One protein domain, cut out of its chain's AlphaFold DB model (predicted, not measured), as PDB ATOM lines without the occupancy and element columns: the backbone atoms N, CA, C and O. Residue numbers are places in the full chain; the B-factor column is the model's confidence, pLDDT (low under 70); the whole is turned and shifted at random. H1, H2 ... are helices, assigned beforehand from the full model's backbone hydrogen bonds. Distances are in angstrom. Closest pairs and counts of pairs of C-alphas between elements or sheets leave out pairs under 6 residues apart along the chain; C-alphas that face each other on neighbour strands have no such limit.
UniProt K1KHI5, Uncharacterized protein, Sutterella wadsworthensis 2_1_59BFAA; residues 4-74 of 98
ATOM      1  N   LEU A   4     400.461 120.314 160.141       70.62
ATOM      2  CA  LEU A   4     401.407 121.301 160.678       70.62
ATOM      3  C   LEU A   4     400.918 122.015 161.956       70.62
ATOM      4  O   LEU A   4     401.734 122.412 162.785       70.62
ATOM      5  N   SER A   5     399.606 122.233 162.122       78.19
ATOM      6  CA  SER A   5     399.084 122.855 163.349       78.19
ATOM      7  C   SER A   5     399.144 121.916 164.543       78.19
ATOM      8  O   SER A   5     399.306 122.381 165.670       78.19
ATOM      9  N   ASP A   6     399.016 120.617 164.292       82.50
ATOM     10  CA  ASP A   6     398.925 119.608 165.339       82.50
ATOM     11  C   ASP A   6     400.324 119.318 165.906       82.50
ATOM     12  O   ASP A   6     400.492 119.292 167.124       82.50
ATOM     13  N   ASP A   7     401.349 119.276 165.047       86.00
ATOM     14  CA  ASP A   7     402.756 119.144 165.455       86.00
ATOM     15  C   ASP A   7     403.230 120.327 166.318       86.00
ATOM     16  O   ASP A   7     403.897 120.154 167.341       86.00
ATOM     17  N   ILE A   8     402.855 121.555 165.934       88.44
ATOM     18  CA  ILE A   8     403.173 122.762 166.712       88.44
ATOM     19  C   ILE A   8     402.485 122.710 168.078       88.44
ATOM     20  O   ILE A   8     403.098 123.045 169.091       88.44
ATOM     21  N   ALA A   9     401.216 122.296 168.121       89.31
ATOM     22  CA  ALA A   9     400.483 122.174 169.372       89.31
ATOM     23  C   ALA A   9     401.115 121.126 170.298       89.31
ATOM     24  O   ALA A   9     401.199 121.353 171.506       89.31
ATOM     25  N   GLU A  10     401.595 120.011 169.744       89.56
ATOM     26  CA  GLU A  10     402.255 118.968 170.520       89.56
ATOM     27  C   GLU A  10     403.580 119.454 171.122       89.56
ATOM     28  O   GLU A  10     403.805 119.281 172.320       89.56
ATOM     29  N   GLU A  11     404.439 120.122 170.349       88.62
ATOM     30  CA  GLU A  11     405.698 120.648 170.892       88.62
ATOM     31  C   GLU A  11     405.477 121.774 171.910       88.62
ATOM     32  O   GLU A  11     406.129 121.790 172.958       88.62
ATOM     33  N   LEU A  12     404.497 122.655 171.681       88.44
ATOM     34  CA  LEU A  12     404.089 123.652 172.675       88.44
ATOM     35  C   LEU A  12     403.621 122.989 173.974       88.44
ATOM     36  O   LEU A  12     404.027 123.405 175.061       88.44
ATOM     37  N   ALA A  13     402.809 121.934 173.874       88.19
ATOM     38  CA  ALA A  13     402.348 121.183 175.034       88.19
ATOM     39  C   ALA A  13     403.509 120.518 175.782       88.19
ATOM     40  O   ALA A  13     403.479 120.457 177.005       88.19
ATOM     41  N   ARG A  14     404.565 120.073 175.094       87.88
ATOM     42  CA  ARG A  14     405.757 119.495 175.739       87.88
ATOM     43  C   ARG A  14     406.623 120.529 176.467       87.88
ATOM     44  O   ARG A  14     407.405 120.141 177.331       87.88
ATOM     45  N   GLY A  15     406.516 121.809 176.112       88.31
ATOM     46  CA  GLY A  15     407.235 122.913 176.754       88.31
ATOM     47  C   GLY A  15     406.480 123.591 177.901       88.31
ATOM     48  O   GLY A  15     407.037 124.491 178.525       88.31
ATOM     49  N   TYR A  16     405.232 123.197 178.191       88.31
ATOM     50  CA  TYR A  16     404.348 123.950 179.095       88.31
ATOM     51  C   TYR A  16     404.918 124.143 180.513       88.31
ATOM     52  O   TYR A  16     404.723 125.198 181.117       88.31
ATOM     53  N   ASP A  17     405.629 123.144 181.038       90.50
ATOM     54  CA  ASP A  17     406.291 123.168 182.342       90.50
ATOM     55  C   ASP A  17     407.824 123.119 182.236       90.50
ATOM     56  O   ASP A  17     408.525 123.148 183.251       90.50
ATOM     57  N   ASP A  18     408.363 123.111 181.016       94.62
ATOM     58  CA  ASP A  18     409.793 123.189 180.727       94.62
ATOM     59  C   ASP A  18     410.086 124.396 179.816       94.62
ATOM     60  O   ASP A  18     410.251 124.253 178.599       94.62
ATOM     61  N   PRO A  19     410.158 125.614 180.395       94.69
ATOM     62  CA  PRO A  19     410.420 126.835 179.638       94.69
ATOM     63  C   PRO A  19     411.730 126.779 178.848       94.69
ATOM     64  O   PRO A  19     411.814 127.333 177.753       94.69
ATOM     65  N   LEU A  20     412.751 126.092 179.371       95.56
ATOM     66  CA  LEU A  20     414.023 125.937 178.673       95.56
ATOM     67  C   LEU A  20     413.871 125.065 177.423       95.56
ATOM     68  O   LEU A  20     414.409 125.418 176.375       95.56
ATOM     69  N   ARG A  21     413.095 123.975 177.486       95.50
ATOM     70  CA  ARG A  21     412.758 123.186 176.293       95.50
ATOM     71  C   ARG A  21     412.059 124.045 175.241       95.50
ATOM     72  O   ARG A  21     412.429 123.974 174.072       95.50
ATOM     73  N   PHE A  22     411.081 124.858 175.648       95.19
ATOM     74  CA  PHE A  22     410.390 125.766 174.731       95.19
ATOM     75  C   PHE A  22     411.370 126.732 174.054       95.19
ATOM     76  O   PHE A  22     411.350 126.857 172.835       95.19
ATOM     77  N   VAL A  23     412.275 127.361 174.811       95.44
ATOM     78  CA  VAL A  23     413.287 128.281 174.263       95.44
ATOM     79  C   VAL A  23     414.242 127.575 173.293       95.44
ATOM     80  O   VAL A  23     414.591 128.133 172.254       95.44
ATOM     81  N   LEU A  24     414.660 126.344 173.588       94.81
ATOM     82  CA  LEU A  24     415.532 125.577 172.694       94.81
ATOM     83  C   LEU A  24     414.835 125.128 171.404       94.81
ATOM     84  O   LEU A  24     415.506 124.936 170.396       94.81
ATOM     85  N   TRP A  25     413.510 124.977 171.426       93.81
ATOM     86  CA  TRP A  25     412.703 124.621 170.257       93.81
ATOM     87  C   TRP A  25     412.261 125.839 169.428       93.81
ATOM     88  O   TRP A  25     412.248 125.777 168.202       93.81
ATOM     89  N   ALA A  26     411.902 126.950 170.075       93.00
ATOM     90  CA  ALA A  26     411.263 128.096 169.426       93.00
ATOM     91  C   ALA A  26     412.229 128.996 168.637       93.00
ATOM     92  O   ALA A  26     411.789 129.747 167.766       93.00
ATOM     93  N   PHE A  27     413.527 128.952 168.952       92.12
ATOM     94  CA  PHE A  27     414.542 129.803 168.332       92.12
ATOM     95  C   PHE A  27     415.525 128.980 167.485       92.12
ATOM     96  O   PHE A  27     415.892 127.872 167.880       92.12
ATOM     97  N   PRO A  28     416.003 129.516 166.345       93.00
ATOM     98  CA  PRO A  28     416.872 128.794 165.413       93.00
ATOM     99  C   PRO A  28     418.345 128.819 165.867       93.00
ATOM    100  O   PRO A  28     419.220 129.430 165.245       93.00
ATOM    101  N   TRP A  29     418.629 128.177 167.003       94.19
ATOM    102  CA  TRP A  29     419.972 128.068 167.579       94.19
ATOM    103  C   TRP A  29     420.950 127.414 166.601       94.19
ATOM    104  O   TRP A  29     420.694 126.332 166.079       94.19
ATOM    105  N   GLY A  30     422.111 128.033 166.380       91.75
ATOM    106  CA  GLY A  30     423.102 127.494 165.444       91.75
ATOM    107  C   GLY A  30     422.868 127.821 163.963       91.75
ATOM    108  O   GLY A  30     423.754 127.533 163.157       91.75
ATOM    109  N   GLU A  31     421.722 128.405 163.585       92.38
ATOM    110  CA  GLU A  31     421.432 128.760 162.183       92.38
ATOM    111  C   GLU A  31     421.932 130.160 161.808       92.38
ATOM    112  O   GLU A  31     422.299 130.399 160.656       92.38
ATOM    113  N   SER A  32     421.982 131.081 162.777       89.44
ATOM    114  CA  SER A  32     422.499 132.438 162.588       89.44
ATOM    115  C   SER A  32     423.735 132.697 163.462       89.44
ATOM    116  O   SER A  32     423.844 132.118 164.551       89.44
ATOM    117  N   PRO A  33     424.680 133.560 163.034       87.81
ATOM    118  CA  PRO A  33     425.851 133.906 163.839       87.81
ATOM    119  C   PRO A  33     425.491 134.431 165.232       87.81
ATOM    120  O   PRO A  33     426.178 134.112 166.199       87.81
ATOM    121  N   GLU A  34     424.396 135.182 165.343       88.50
ATOM    122  CA  GLU A  34     423.919 135.787 166.589       88.50
ATOM    123  C   GLU A  34     423.448 134.731 167.600       88.50
ATOM    124  O   GLU A  34     423.668 134.883 168.798       88.50
ATOM    125  N   LEU A  35     422.862 133.629 167.121       88.06
ATOM    126  CA  LEU A  35     422.401 132.503 167.944       88.06
ATOM    127  C   LEU A  35     423.412 131.344 168.002       88.06
ATOM    128  O   LEU A  35     423.083 130.244 168.447       88.06
ATOM    129  N   SER A  36     424.648 131.581 167.557       90.56
ATOM    130  CA  SER A  36     425.746 130.599 167.533       90.56
ATOM    131  C   SER A  36     426.943 131.025 168.391       90.56
ATOM    132  O   SER A  36     428.065 130.563 168.178       90.56
ATOM    133  N   ILE A  37     426.731 131.942 169.339       88.62
ATOM    134  CA  ILE A  37     427.807 132.555 170.134       88.62
ATOM    135  C   ILE A  37     428.147 131.710 171.365       88.62
ATOM    136  O   ILE A  37     429.318 131.452 171.641       88.62
ATOM    137  N   VAL A  38     427.128 131.282 172.111       88.62
ATOM    138  CA  VAL A  38     427.289 130.614 173.408       88.62
ATOM    139  C   VAL A  38     426.919 129.136 173.261       88.62
ATOM    140  O   VAL A  38     425.758 128.828 172.978       88.62
ATOM    141  N   PRO A  39     427.878 128.199 173.411       95.25
ATOM    142  CA  PRO A  39     427.550 126.784 173.531       95.25
ATOM    143  C   PRO A  39     426.639 126.570 174.737       95.25
ATOM    144  O   PRO A  39     426.875 127.172 175.787       95.25
ATOM    145  N   LEU A  40     425.634 125.706 174.598       96.31
ATOM    146  CA  LEU A  40     424.740 125.395 175.711       96.31
ATOM    147  C   LEU A  40     425.586 124.845 176.881       96.31
ATOM    148  O   LEU A  40     426.351 123.900 176.675       96.31
ATOM    149  N   PRO A  41     425.533 125.445 178.086       96.25
ATOM    150  CA  PRO A  41     426.368 124.996 179.190       96.25
ATOM    151  C   PRO A  41     425.834 123.702 179.814       96.25
ATOM    152  O   PRO A  41     424.651 123.375 179.731       96.25
ATOM    153  N   GLU A  42     426.709 122.967 180.496       95.69
ATOM    154  CA  GLU A  42     426.275 121.881 181.379       95.69
ATOM    155  C   GLU A  42     425.588 122.442 182.640       95.69
ATOM    156  O   GLU A  42     425.993 123.505 183.126       95.69
ATOM    157  N   PRO A  43     424.579 121.746 183.202       96.69
ATOM    158  CA  PRO A  43     424.113 120.394 182.852       96.69
ATOM    159  C   PRO A  43     423.101 120.331 181.686       96.69
ATOM    160  O   PRO A  43     422.597 119.255 181.351       96.69
ATOM    161  N   TRP A  44     422.740 121.470 181.088       97.19
ATOM    162  CA  TRP A  44     421.670 121.532 180.087       97.19
ATOM    163  C   TRP A  44     422.066 120.943 178.738       97.19
ATOM    164  O   TRP A  44     421.213 120.350 178.086       97.19
ATOM    165  N   ALA A  45     423.341 121.018 178.351       96.19
ATOM    166  CA  ALA A  45     423.848 120.308 177.175       96.19
ATOM    167  C   ALA A  45     423.610 118.794 177.265       96.19
ATOM    168  O   ALA A  45     423.120 118.188 176.313       96.19
ATOM    169  N   SER A  46     423.864 118.190 178.430       96.94
ATOM    170  CA  SER A  46     423.544 116.780 178.668       96.94
ATOM    171  C   SER A  46     422.034 116.507 178.717       96.94
ATOM    172  O   SER A  46     421.592 115.447 178.271       96.94
ATOM    173  N   LYS A  47     421.222 117.445 179.229       95.88
ATOM    174  CA  LYS A  47     419.747 117.339 179.233       95.88
ATOM    175  C   LYS A  47     419.159 117.410 177.815       95.88
ATOM    176  O   LYS A  47     418.175 116.728 177.531       95.88
ATOM    177  N   TYR A  48     419.769 118.202 176.931       95.06
ATOM    178  CA  TYR A  48     419.317 118.466 175.564       95.06
ATOM    179  C   TYR A  48     420.422 118.165 174.541       95.06
ATOM    180  O   TYR A  48     420.985 119.082 173.941       95.06
ATOM    181  N   PRO A  49     420.716 116.882 174.267       92.31
ATOM    182  CA  PRO A  49     421.844 116.492 173.413       92.31
ATOM    183  C   PRO A  49     421.718 116.951 171.948       92.31
ATOM    184  O   PRO A  49     422.702 116.924 171.212       92.31
ATOM    185  N   GLY A  50     420.525 117.369 171.507       91.31
ATOM    186  CA  GLY A  50     420.296 117.959 170.182       91.31
ATOM    187  C   GLY A  50     420.630 119.453 170.083       91.31
ATOM    188  O   GLY A  50     420.603 120.003 168.985       91.31
ATOM    189  N   SER A  51     420.955 120.113 171.198       93.56
ATOM    190  CA  SER A  51     421.122 121.565 171.275       93.56
ATOM    191  C   SER A  51     422.585 121.924 171.522       93.56
ATOM    192  O   SER A  51     423.090 121.860 172.639       93.56
ATOM    193  N   LYS A  52     423.290 122.312 170.453       94.94
ATOM    194  CA  LYS A  52     424.704 122.724 170.524       94.94
ATOM    195  C   LYS A  52     424.878 124.124 171.118       94.94
ATOM    196  O   LYS A  52     425.812 124.364 171.882       94.94
ATOM    197  N   PHE A  53     424.006 125.042 170.722       96.12
ATOM    198  CA  PHE A  53     423.961 126.420 171.199       96.12
ATOM    199  C   PHE A  53     422.663 126.639 171.964       96.12
ATOM    200  O   PHE A  53     421.703 125.884 171.796       96.12
ATOM    201  N   GLY A  54     422.653 127.654 172.816       94.88
ATOM    202  CA  GLY A  54     421.501 127.947 173.645       94.88
ATOM    203  C   GLY A  54     421.697 129.196 174.493       94.88
ATOM    204  O   GLY A  54     422.695 129.908 174.332       94.88
ATOM    205  N   PRO A  55     420.749 129.461 175.405       94.06
ATOM    206  CA  PRO A  55     420.888 130.531 176.375       94.06
ATOM    207  C   PRO A  55     422.125 130.318 177.254       94.06
ATOM    208  O   PRO A  55     422.606 129.197 177.444       94.06
ATOM    209  N   ASP A  56     422.640 131.412 177.810       93.19
ATOM    210  CA  ASP A  56     423.723 131.325 178.779       93.19
ATOM    211  C   ASP A  56     423.278 130.620 180.071       93.19
ATOM    212  O   ASP A  56     422.100 130.323 180.296       93.19
ATOM    213  N   LYS A  57     424.250 130.335 180.942       93.25
ATOM    214  CA  LYS A  57     424.008 129.614 182.194       93.25
ATOM    215  C   LYS A  57     422.950 130.298 183.060       93.25
ATOM    216  O   LYS A  57     422.115 129.612 183.637       93.25
ATOM    217  N   TRP A  58     422.989 131.622 183.157       90.25
ATOM    218  CA  TRP A  58     422.081 132.360 184.027       90.25
ATOM    219  C   TRP A  58     420.640 132.278 183.515       90.25
ATOM    220  O   TRP A  58     419.726 131.962 184.276       90.25
ATOM    221  N   ALA A  59     420.441 132.483 182.214       92.88
ATOM    222  CA  ALA A  59     419.134 132.336 181.595       92.88
ATOM    223  C   ALA A  59     418.614 130.897 181.737       92.88
ATOM    224  O   ALA A  59     417.436 130.702 182.035       92.88
ATOM    225  N   CYS A  60     419.483 129.888 181.612       95.12
ATOM    226  CA  CYS A  60     419.100 128.502 181.873       95.12
ATOM    227  C   CYS A  60     418.631 128.280 183.324       95.12
ATOM    228  O   CYS A  60     417.597 127.649 183.531       95.12
ATOM    229  N   GLU A  61     419.341 128.821 184.322       95.06
ATOM    230  CA  GLU A  61     418.959 128.721 185.743       95.06
ATOM    231  C   GLU A  61     417.595 129.367 186.009       95.06
ATOM    232  O   GLU A  61     416.738 128.764 186.656       95.06
ATOM    233  N   VAL A  62     417.367 130.560 185.456       94.06
ATOM    234  CA  VAL A  62     416.088 131.276 185.562       94.06
ATOM    235  C   VAL A  62     414.947 130.466 184.945       94.06
ATOM    236  O   VAL A  62     413.887 130.322 185.557       94.06
ATOM    237  N   LEU A  63     415.147 129.913 183.748       95.12
ATOM    238  CA  LEU A  63     414.128 129.122 183.052       95.12
ATOM    239  C   LEU A  63     413.809 127.818 183.795       95.12
ATOM    240  O   LEU A  63     412.636 127.444 183.894       95.12
ATOM    241  N   ASP A  64     414.817 127.155 184.364       94.75
ATOM    242  CA  ASP A  64     414.617 125.975 185.206       94.75
ATOM    243  C   ASP A  64     413.855 126.317 186.492       94.75
ATOM    244  O   ASP A  64     412.946 125.575 186.874       94.75
ATOM    245  N   GLU A  65     414.168 127.441 187.146       93.88
ATOM    246  CA  GLU A  65     413.456 127.893 188.345       93.88
ATOM    247  C   GLU A  65     411.986 128.210 188.042       93.88
ATOM    248  O   GLU A  65     411.089 127.792 188.781       93.88
ATOM    249  N   ILE A  66     411.714 128.882 186.921       92.44
ATOM    250  CA  ILE A  66     410.346 129.115 186.447       92.44
ATOM    251  C   ILE A  66     409.639 127.777 186.224       92.44
ATOM    252  O   ILE A  66     408.544 127.579 186.750       92.44
ATOM    253  N   GLY A  67     410.261 126.831 185.512       92.88
ATOM    254  CA  GLY A  67     409.679 125.508 185.265       92.88
ATOM    255  C   GLY A  67     409.389 124.734 186.554       92.88
ATOM    256  O   GLY A  67     408.347 124.091 186.689       92.88
ATOM    257  N   GLN A  68     410.268 124.830 187.554       93.81
ATOM    258  CA  GLN A  68     410.032 124.247 188.878       93.81
ATOM    259  C   GLN A  68     408.812 124.869 189.561       93.81
ATOM    260  O   GLN A  68     407.987 124.135 190.107       93.81
ATOM    261  N   GLN A  69     408.659 126.194 189.501       93.19
ATOM    262  CA  GLN A  69     407.497 126.878 190.068       93.19
ATOM    263  C   GLN A  69     406.204 126.543 189.315       93.19
ATOM    264  O   GLN A  69     405.179 126.343 189.964       93.19
ATOM    265  N   VAL A  70     406.236 126.415 187.982       90.94
ATOM    266  CA  VAL A  70     405.077 125.957 187.190       90.94
ATOM    267  C   VAL A  70     404.615 124.582 187.676       90.94
ATOM    268  O   VAL A  70     403.452 124.428 188.054       90.94
ATOM    269  N   ARG A  71     405.536 123.610 187.763       91.56
ATOM    270  CA  ARG A  71     405.236 122.257 188.264       91.56
ATOM    271  C   ARG A  71     404.711 122.264 189.695       91.56
ATOM    272  O   ARG A  71     403.740 121.579 189.993       91.56
ATOM    273  N   ALA A  72     405.338 123.040 190.578       91.56
ATOM    274  CA  ALA A  72     404.954 123.113 191.984       91.56
ATOM    275  C   ALA A  72     403.579 123.763 192.190       91.56
ATOM    276  O   ALA A  72     402.845 123.386 193.102       91.56
ATOM    277  N   ASN A  73     403.231 124.739 191.350       91.62
ATOM    278  CA  ASN A  73     401.950 125.423 191.416       91.62
ATOM    279  C   ASN A  73     400.811 124.578 190.829       91.62
ATOM    280  O   ASN A  73     399.687 124.707 191.303       91.62
ATOM    281  N   GLY A  74     401.096 123.706 189.853       89.31
ATOM    282  CA  GLY A  74     400.146 122.708 189.353       89.31
ATOM    283  C   GLY A  74     398.953 123.309 188.607       89.31
ATOM    284  O   GLY A  74     397.820 122.893 188.833       89.31
TER     285      GLY A  74
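What this domain is: This is residues 4 to 74 of the 98 residues of an uncharacterized protein of Sutterella wadsworthensis 2_1_59BFAA (UniProt K1KHI5). A hairpin of two helices, H1 and H2, meets the long helix H4 where the first turn of H2 packs on H4; residues 4 to 10 of H1 stick out, and a long loop and the short H3 lie beyond H2. The printed part, 71 residues with H1, H2, H3 and H4 in that order and no named strand, is all helix and compact, with a radius of gyration of the C-alphas of 12.6 A and spans of 36 by 31 by 19 A.

How they stand to each other: H1, residues 4 to 14, touches H2, residues 19 to 26, at a shallow tilt of 23 degrees, opposite ways, a hairpin; their closest C-alphas, of Leu 12 and Phe 22, are 7.0 A apart. H2 touches residues 60 to 67 alone of H4, residues 57 to 73, at a steep tilt of 63 degrees; the closest C-alphas, of Leu 20 and Leu 63, are 5.4 A apart. H3, residues 44 to 47, is close to H4 but not clearly touching, with the C-alphas of Trp 44 and Cys 60 closest at 7.6 A. H1 is apart from H3 and H4. In H1, H2 and H4 every O i to N i+4 pair is within hydrogen-bond range; H3 is too short for one.

Where its parts are: H1 begins at C-alpha 4 (401.407, 121.301, 160.678) and is 15.8 A long; H2 is 10.3 A, H3 4.7 A. H4, 24.3 A, ends at C-alpha 73 (401.950, 125.423, 191.416).

The domain as a whole: The C-alphas farthest apart, of Pro 33 and Gly 74, are 37.9 A apart. The printed part has no cut, the link from H2 to H3 is long, and no printed residue is under 70 in pLDDT.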